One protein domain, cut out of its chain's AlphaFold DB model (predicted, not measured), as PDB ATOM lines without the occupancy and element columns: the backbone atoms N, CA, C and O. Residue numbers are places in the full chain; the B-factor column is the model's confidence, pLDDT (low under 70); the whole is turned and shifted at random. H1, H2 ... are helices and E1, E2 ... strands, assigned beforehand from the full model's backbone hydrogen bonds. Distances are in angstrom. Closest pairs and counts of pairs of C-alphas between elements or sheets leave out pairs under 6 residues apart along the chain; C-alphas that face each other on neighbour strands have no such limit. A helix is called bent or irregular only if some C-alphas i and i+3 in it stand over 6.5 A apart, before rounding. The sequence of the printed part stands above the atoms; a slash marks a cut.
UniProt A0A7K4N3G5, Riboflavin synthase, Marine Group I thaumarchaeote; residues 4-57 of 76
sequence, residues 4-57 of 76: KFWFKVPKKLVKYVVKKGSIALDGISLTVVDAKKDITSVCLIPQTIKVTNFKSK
ATOM      1  N   LYS A   4     173.865 264.608 202.461       94.12
ATOM      2  CA  LYS A   4     174.490 265.086 201.225       94.12
ATOM      3  C   LYS A   4     175.945 264.622 201.190       94.12
ATOM      4  O   LYS A   4     176.751 265.053 202.014       94.12
ATOM      5  N   PHE A   5     176.275 263.755 200.240       95.62
ATOM      6  CA  PHE A   5     177.619 263.211 200.071       95.62
ATOM      7  C   PHE A   5     178.329 263.924 198.923       95.62
ATOM      8  O   PHE A   5     177.820 263.949 197.803       95.62
ATOM      9  N   TRP A   6     179.492 264.509 199.206       96.44
ATOM     10  CA  TRP A   6     180.298 265.254 198.240       96.44
ATOM     11  C   TRP A   6     181.518 264.447 197.815       96.44
ATOM     12  O   TRP A   6     182.205 263.863 198.651       96.44
ATOM     13  N   PHE A   7     181.823 264.464 196.522       96.25
ATOM     14  CA  PHE A   7     182.965 263.754 195.959       96.25
ATOM     15  C   PHE A   7     183.592 264.532 194.809       96.25
ATOM     16  O   PHE A   7     182.932 265.318 194.124       96.25
ATOM     17  N   LYS A   8     184.892 264.302 194.603       96.81
ATOM     18  CA  LYS A   8     185.628 264.863 193.472       96.81
ATOM     19  C   LYS A   8     185.436 263.997 192.234       96.81
ATOM     20  O   LYS A   8     185.541 262.775 192.304       96.81
ATOM     21  N   VAL A   9     185.208 264.644 191.098       94.94
ATOM     22  CA  VAL A   9     185.056 263.997 189.795       94.94
ATOM     23  C   VAL A   9     186.280 264.317 188.933       94.94
ATOM     24  O   VAL A   9     186.628 265.489 188.774       94.94
ATOM     25  N   PRO A  10     186.950 263.316 188.335       93.50
ATOM     26  CA  PRO A  10     188.037 263.561 187.394       93.50
ATOM     27  C   PRO A  10     187.590 264.448 186.225       93.50
ATOM     28  O   PRO A  10     186.534 264.205 185.641       93.50
ATOM     29  N   LYS A  11     188.427 265.409 185.803       90.69
ATOM     30  CA  LYS A  11     188.110 266.385 184.732       90.69
ATOM     31  C   LYS A  11     187.515 265.756 183.464       90.69
ATOM     32  O   LYS A  11     186.622 266.328 182.849       90.69
ATOM     33  N   LYS A  12     187.974 264.555 183.090       90.69
ATOM     34  CA  LYS A  12     187.487 263.810 181.915       90.69
ATOM     35  C   LYS A  12     186.006 263.404 182.000       90.69
ATOM     36  O   LYS A  12     185.370 263.261 180.959       90.69
ATOM     37  N   LEU A  13     185.480 263.228 183.216       91.00
ATOM     38  CA  LEU A  13     184.115 262.771 183.493       91.00
ATOM     39  C   LEU A  13     183.135 263.908 183.804       91.00
ATOM     40  O   LEU A  13     181.941 263.723 183.609       91.00
ATOM     41  N   VAL A  14     183.620 265.078 184.234       90.94
ATOM     42  CA  VAL A  14     182.791 266.232 184.650       90.94
ATOM     43  C   VAL A  14     181.702 266.565 183.629       90.94
ATOM     44  O   VAL A  14     180.552 266.778 183.994       90.94
ATOM     45  N   LYS A  15     182.044 266.548 182.337       87.88
ATOM     46  CA  LYS A  15     181.126 266.871 181.231       87.88
ATOM     47  C   LYS A  15     179.953 265.894 181.060       87.88
ATOM     48  O   LYS A  15     179.054 266.191 180.285       87.88
ATOM     49  N   TYR A  16     179.986 264.739 181.725       89.81
ATOM     50  CA  TYR A  16     178.928 263.723 181.690       89.81
ATOM     51  C   TYR A  16     178.097 263.695 182.979       89.81
ATOM     52  O   TYR A  16     177.186 262.882 183.100       89.81
ATOM     53  N   VAL A  17     178.409 264.556 183.952       91.69
ATOM     54  CA  VAL A  17     177.672 264.655 185.211       91.69
ATOM     55  C   VAL A  17     176.706 265.828 185.118       91.69
ATOM     56  O   VAL A  17     177.117 266.987 185.093       91.69
ATOM     57  N   VAL A  18     175.412 265.527 185.075       89.19
ATOM     58  CA  VAL A  18     174.349 266.522 184.906       89.19
ATOM     59  C   VAL A  18     173.537 266.617 186.193       89.19
ATOM     60  O   VAL A  18     173.199 265.602 186.798       89.19
ATOM     61  N   LYS A  19     173.213 267.838 186.631       91.56
ATOM     62  CA  LYS A  19     172.320 268.064 187.777       91.56
ATOM     63  C   LYS A  19     170.952 267.430 187.507       91.56
ATOM     64  O   LYS A  19     170.407 267.613 186.424       91.56
ATOM     65  N   LYS A  20     170.402 266.714 188.495       90.56
ATOM     66  CA  LYS A  20     169.214 265.842 188.382       90.56
ATOM     67  C   LYS A  20     169.387 264.612 187.476       90.56
ATOM     68  O   LYS A  20     168.427 263.875 187.293       90.56
ATOM     69  N   GLY A  21     170.581 264.381 186.930       91.06
ATOM     70  CA  GLY A  21     170.911 263.152 186.213       91.06
ATOM     71  C   GLY A  21     171.271 262.007 187.160       91.06
ATOM     72  O   GLY A  21     171.419 262.200 188.374       91.06
ATOM     73  N   SER A  22     171.448 260.823 186.580       93.38
ATOM     74  CA  SER A  22     171.901 259.631 187.294       93.38
ATOM     75  C   SER A  22     173.428 259.554 187.328       93.38
ATOM     76  O   SER A  22     174.125 260.001 186.412       93.38
ATOM     77  N   ILE A  23     173.964 258.967 188.390       95.38
ATOM     78  CA  ILE A  23     175.375 258.601 188.501       95.38
ATOM     79  C   ILE A  23     175.492 257.344 189.359       95.38
ATOM     80  O   ILE A  23     174.770 257.220 190.350       95.38
ATOM     81  N   ALA A  24     176.391 256.426 189.007       95.88
ATOM     82  CA  ALA A  24     176.692 255.289 189.867       95.88
ATOM     83  C   ALA A  24     177.989 255.536 190.643       95.88
ATOM     84  O   ALA A  24     179.027 255.854 190.054       95.88
ATOM     85  N   LEU A  25     177.924 255.382 191.965       96.44
ATOM     86  CA  LEU A  25     179.086 255.430 192.855       96.44
ATOM     87  C   LEU A  25     179.268 254.049 193.483       96.44
ATOM     88  O   LEU A  25     178.356 253.567 194.146       96.44
ATOM     89  N   ASP A  26     180.407 253.397 193.245       96.50
ATOM     90  CA  ASP A  26     180.642 251.996 193.645       96.50
ATOM     91  C   ASP A  26     179.490 251.045 193.232       96.50
ATOM     92  O   ASP A  26     179.122 250.128 193.962       96.50
ATOM     93  N   GLY A  27     178.897 251.283 192.054       95.50
ATOM     94  CA  GLY A  27     177.773 250.501 191.514       95.50
ATOM     95  C   GLY A  27     176.390 250.889 192.054       95.50
ATOM     96  O   GLY A  27     175.387 250.300 191.660       95.50
ATOM     97  N   ILE A  28     176.303 251.888 192.933       95.94
ATOM     98  CA  ILE A  28     175.048 252.334 193.544       95.94
ATOM     99  C   ILE A  28     174.483 253.479 192.711       95.94
ATOM    100  O   ILE A  28     175.099 254.542 192.633       95.94
ATOM    101  N   SER A  29     173.315 253.264 192.108       95.25
ATOM    102  CA  SER A  29     172.610 254.290 191.335       95.25
ATOM    103  C   SER A  29     172.076 255.391 192.251       95.25
ATOM    104  O   SER A  29     171.349 255.119 193.210       95.25
ATOM    105  N   LEU A  30     172.466 256.633 191.970       95.69
ATOM    106  CA  LEU A  30     172.155 257.813 192.769       95.69
ATOM    107  C   LEU A  30     171.797 259.000 191.872       95.69
ATOM    108  O   LEU A  30     172.244 259.112 190.731       95.69
ATOM    109  N   THR A  31     171.027 259.934 192.427       94.38
ATOM    110  CA  THR A  31     170.661 261.178 191.746       94.38
ATOM    111  C   THR A  31     171.632 262.296 192.103       94.38
ATOM    112  O   THR A  31     171.877 262.583 193.281       94.38
ATOM    113  N   VAL A  32     172.157 262.971 191.082       95.19
ATOM    114  CA  VAL A  32     173.021 264.143 191.244       95.19
ATOM    115  C   VAL A  32     172.204 265.333 191.750       95.19
ATOM    116  O   VAL A  32     171.301 265.820 191.067       95.19
ATOM    117  N   VAL A  33     172.563 265.855 192.921       96.06
ATOM    118  CA  VAL A  33     171.917 267.031 193.527       96.06
ATOM    119  C   VAL A  33     172.548 268.322 193.013       96.06
ATOM    120  O   VAL A  33     171.848 269.223 192.551       96.06
ATOM    121  N   ASP A  34     173.878 268.400 193.056       94.56
ATOM    122  CA  ASP A  34     174.651 269.544 192.577       94.56
ATOM    123  C   ASP A  34     175.879 269.059 191.803       94.56
ATOM    124  O   ASP A  34     176.568 268.145 192.251       94.56
ATOM    125  N   ALA A  35     176.173 269.704 190.675       91.62
ATOM    126  CA  ALA A  35     177.357 269.453 189.860       91.62
ATOM    127  C   ALA A  35     178.132 270.768 189.688       91.62
ATOM    128  O   ALA A  35     177.620 271.723 189.101       91.62
ATOM    129  N   LYS A  36     179.341 270.841 190.254       89.75
ATOM    130  CA  LYS A  36     180.294 271.953 190.088       89.75
ATOM    131  C   LYS A  36     181.464 271.498 189.200       89.75
ATOM    132  O   LYS A  36     181.471 270.372 188.714       89.75
ATOM    133  N   LYS A  37     182.463 272.369 188.983       87.75
ATOM    134  CA  LYS A  37     183.599 272.115 188.067       87.75
ATOM    135  C   LYS A  37     184.298 270.770 188.290       87.75
ATOM    136  O   LYS A  37     184.593 270.095 187.318       87.75
ATOM    137  N   ASP A  38     184.607 270.398 189.523       92.25
ATOM    138  CA  ASP A  38     185.332 269.162 189.853       92.25
ATOM    139  C   ASP A  38     184.754 268.447 191.079       92.25
ATOM    140  O   ASP A  38     185.311 267.453 191.541       92.25
ATOM    141  N   ILE A  39     183.637 268.948 191.609       95.19
ATOM    142  CA  ILE A  39     182.988 268.455 192.819       95.19
ATOM    143  C   ILE A  39     181.493 268.294 192.550       95.19
ATOM    144  O   ILE A  39     180.824 269.224 192.097       95.19
ATOM    145  N   THR A  40     180.966 267.128 192.902       96.06
ATOM    146  CA  THR A  40     179.561 266.756 192.723       96.06
ATOM    147  C   THR A  40     178.991 266.275 194.049       96.06
ATOM    148  O   THR A  40     179.729 265.763 194.896       96.06
ATOM    149  N   SER A  41     177.684 266.444 194.246       97.00
ATOM    150  CA  SER A  41     176.971 265.825 195.360       97.00
ATOM    151  C   SER A  41     175.801 264.958 194.937       97.00
ATOM    152  O   SER A  41     175.151 265.201 193.919       97.00
ATOM    153  N   VAL A  42     175.525 263.975 195.785       96.75
ATOM    154  CA  VAL A  42     174.355 263.093 195.746       96.75
ATOM    155  C   VAL A  42     173.658 263.122 197.104       96.75
ATOM    156  O   VAL A  42     174.266 263.483 198.118       96.75
ATOM    157  N   CYS A  43     172.382 262.744 197.127       94.56
ATOM    158  CA  CYS A  43     171.653 262.523 198.370       94.56
ATOM    159  C   CYS A  43     171.652 261.031 198.715       94.56
ATOM    160  O   CYS A  43     171.328 260.197 197.871       94.56
ATOM    161  N   LEU A  44     172.007 260.697 199.955       94.69
ATOM    162  CA  LEU A  44     171.920 259.346 200.492       94.69
ATOM    163  C   LEU A  44     170.769 259.273 201.497       94.69
ATOM    164  O   LEU A  44     170.776 259.958 202.525       94.69
ATOM    165  N   ILE A  45     169.801 258.403 201.215       95.44
ATOM    166  CA  ILE A  45     168.742 258.052 202.163       95.44
ATOM    167  C   ILE A  45     169.266 257.041 203.200       95.44
ATOM    168  O   ILE A  45     170.200 256.283 202.908       95.44
ATOM    169  N   PRO A  46     168.665 256.964 204.404       94.81
ATOM    170  CA  PRO A  46     169.135 256.076 205.471       94.81
ATOM    171  C   PRO A  46     169.259 254.607 205.060       94.81
ATOM    172  O   PRO A  46     170.212 253.939 205.460       94.81
ATOM    173  N   GLN A  47     168.328 254.106 204.239       95.75
ATOM    174  CA  GLN A  47     168.376 252.732 203.744       95.75
ATOM    175  C   GLN A  47     169.627 252.487 202.898       95.75
ATOM    176  O   GLN A  47     170.354 251.540 203.183       95.75
ATOM    177  N   THR A  48     169.929 253.366 201.936       95.38
ATOM    178  CA  THR A  48     171.137 253.277 201.100       95.38
ATOM    179  C   THR A  48     172.396 253.268 201.952       95.38
ATOM    180  O   THR A  48     173.260 252.426 201.741       95.38
ATOM    181  N   ILE A  49     172.490 254.136 202.963       95.19
ATOM    182  CA  ILE A  49     173.645 254.141 203.874       95.19
ATOM    183  C   ILE A  49     173.753 252.791 204.593       95.19
ATOM    184  O   ILE A  49     174.826 252.199 204.615       95.19
ATOM    185  N   LYS A  50     172.644 252.274 205.139       95.88
ATOM    186  CA  LYS A  50     172.621 251.045 205.948       95.88
ATOM    187  C   LYS A  50     173.004 249.786 205.159       95.88
ATOM    188  O   LYS A  50     173.675 248.915 205.716       95.88
ATOM    189  N   VAL A  51     172.568 249.677 203.901       96.44
ATOM    190  CA  VAL A  51     172.695 248.441 203.099       96.44
ATOM    191  C   VAL A  51     173.833 248.463 202.077       96.44
ATOM    192  O   VAL A  51     174.058 247.458 201.412       96.44
ATOM    193  N   THR A  52     174.570 249.569 201.950       95.94
ATOM    194  CA  THR A  52     175.693 249.687 201.004       95.94
ATOM    195  C   THR A  52     177.019 249.960 201.715       95.94
ATOM    196  O   THR A  52     177.080 250.095 202.940       95.94
ATOM    197  N   ASN A  53     178.109 250.058 200.951       94.50
ATOM    198  CA  ASN A  53     179.432 250.375 201.491       94.50
ATOM    199  C   ASN A  53     179.544 251.818 202.032       94.50
ATOM    200  O   ASN A  53     180.505 252.122 202.742       94.50
ATOM    201  N   PHE A  54     178.558 252.692 201.783       94.50
ATOM    202  CA  PHE A  54     178.546 254.063 202.302       94.50
ATOM    203  C   PHE A  54     178.529 254.143 203.834       94.50
ATOM    204  O   PHE A  54     179.002 255.143 204.368       94.50
ATOM    205  N   LYS A  55     178.072 253.107 204.560       93.81
ATOM    206  CA  LYS A  55     178.158 253.079 206.037       93.81
ATOM    207  C   LYS A  55     179.585 253.175 206.581       93.81
ATOM    208  O   LYS A  55     179.765 253.587 207.721       93.81
ATOM    209  N   SER A  56     180.581 252.753 205.800       93.81
ATOM    210  CA  SER A  56     181.984 252.683 206.223       93.81
ATOM    211  C   SER A  56     182.901 253.666 205.494       93.81
ATOM    212  O   SER A  56     184.062 253.782 205.877       93.81
ATOM    213  N   LYS A  57     182.406 254.359 204.460       93.19
ATOM    214  CA  LYS A  57     183.197 255.329 203.692       93.19
ATOM    215  C   LYS A  57     183.522 256.562 204.528       93.19
ATOM    216  O   LYS A  57     182.669 257.091 205.243       93.19
TER     217      LYS A  57
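Overview. This is residues 4 to 57 of the 76 residues of the protein "Riboflavin synthase" of Marine Group I thaumarchaeote (UniProt A0A7K4N3G5). The domain is a small, strongly twisted sheet of four strands bent into an open trough: E1 and E4 make one wall, E2 makes the other, and the bent strand E3 joins the two. The short helices H1 and H2 lie at opposite ends of the long axis, H1 grazing the sheet at one end and H2 following E4 at the other. The printed part has 54 residues, with named elements in the order E1, H1, E2, E3, E4, H2. The sheet's order is E1, E4, E3, E2, all antiparallel, and the class is mixed, helices and strands. The whole is compact, with a radius of gyration of the C-alphas of 11.0 A, and elongated, with spans of 30 by 19 by 17 A.

Along the chain. E1 covers residues 4 to 8, is 13.6 A long and begins at C-alpha 4, (174.490, 265.086, 201.225). H1 covers residues 11 to 14, 5.3 A. E2 covers residues 22 to 25, 10.0 A. E3, the longest strand, covers residues 28 to 35 and measures 17.7 A; it begins at C-alpha 28, (175.048, 252.334, 193.544), and bends by 58 degrees at residue 31. E4 covers residues 39 to 44, 16.3 A. H2 covers residues 46 to 51, 8.8 A, and ends at C-alpha 51, (172.695, 248.441, 203.099).

Arrangement. E1, an edge strand, is antiparallel to E4 at 149 degrees between their directions; N 5 and O 42 are 2.9 A apart, and N 7 and O 40 are 3.0 A apart, both within hydrogen-bond range. E4 and E3 form a hairpin, antiparallel at 128 degrees, with N 41 and O 34 within hydrogen-bond range at 2.8 A. E3 and E2 form another hairpin, antiparallel at 116 degrees, with N 23 and O 30 within range at 2.9 A. E3's pairing is staggered: residues 28 to 31 pair with E2 and residues 32 to 35 with E4. E2, E3 and E4 are a meander, each strand the antiparallel neighbour of the one before. E2 is the other edge strand and is apart from E1. H1 is only just on the sheet, with 5 pairs of C-alphas within 10 A, and only grazes it with residues 11 to 14. H2 is only just not on the sheet, with 4 such pairs, and is apart from H1. In H2 every O i to N i+4 pair is within hydrogen-bond range; H1 is too short for such a pair, and its O i to N i+3 pairs within range are 0 of 1.

Size, cuts and confidence. The two C-alphas farthest apart, those of Lys 12 in H1 and Gln 47 in H2, are 31.1 A from each other. The printed part has no cut. The link from H1 to E2, with 7 residues between them, is short; the other links are tight. Mean pLDDT of the printed part is 93.9, and no printed residue is under 70.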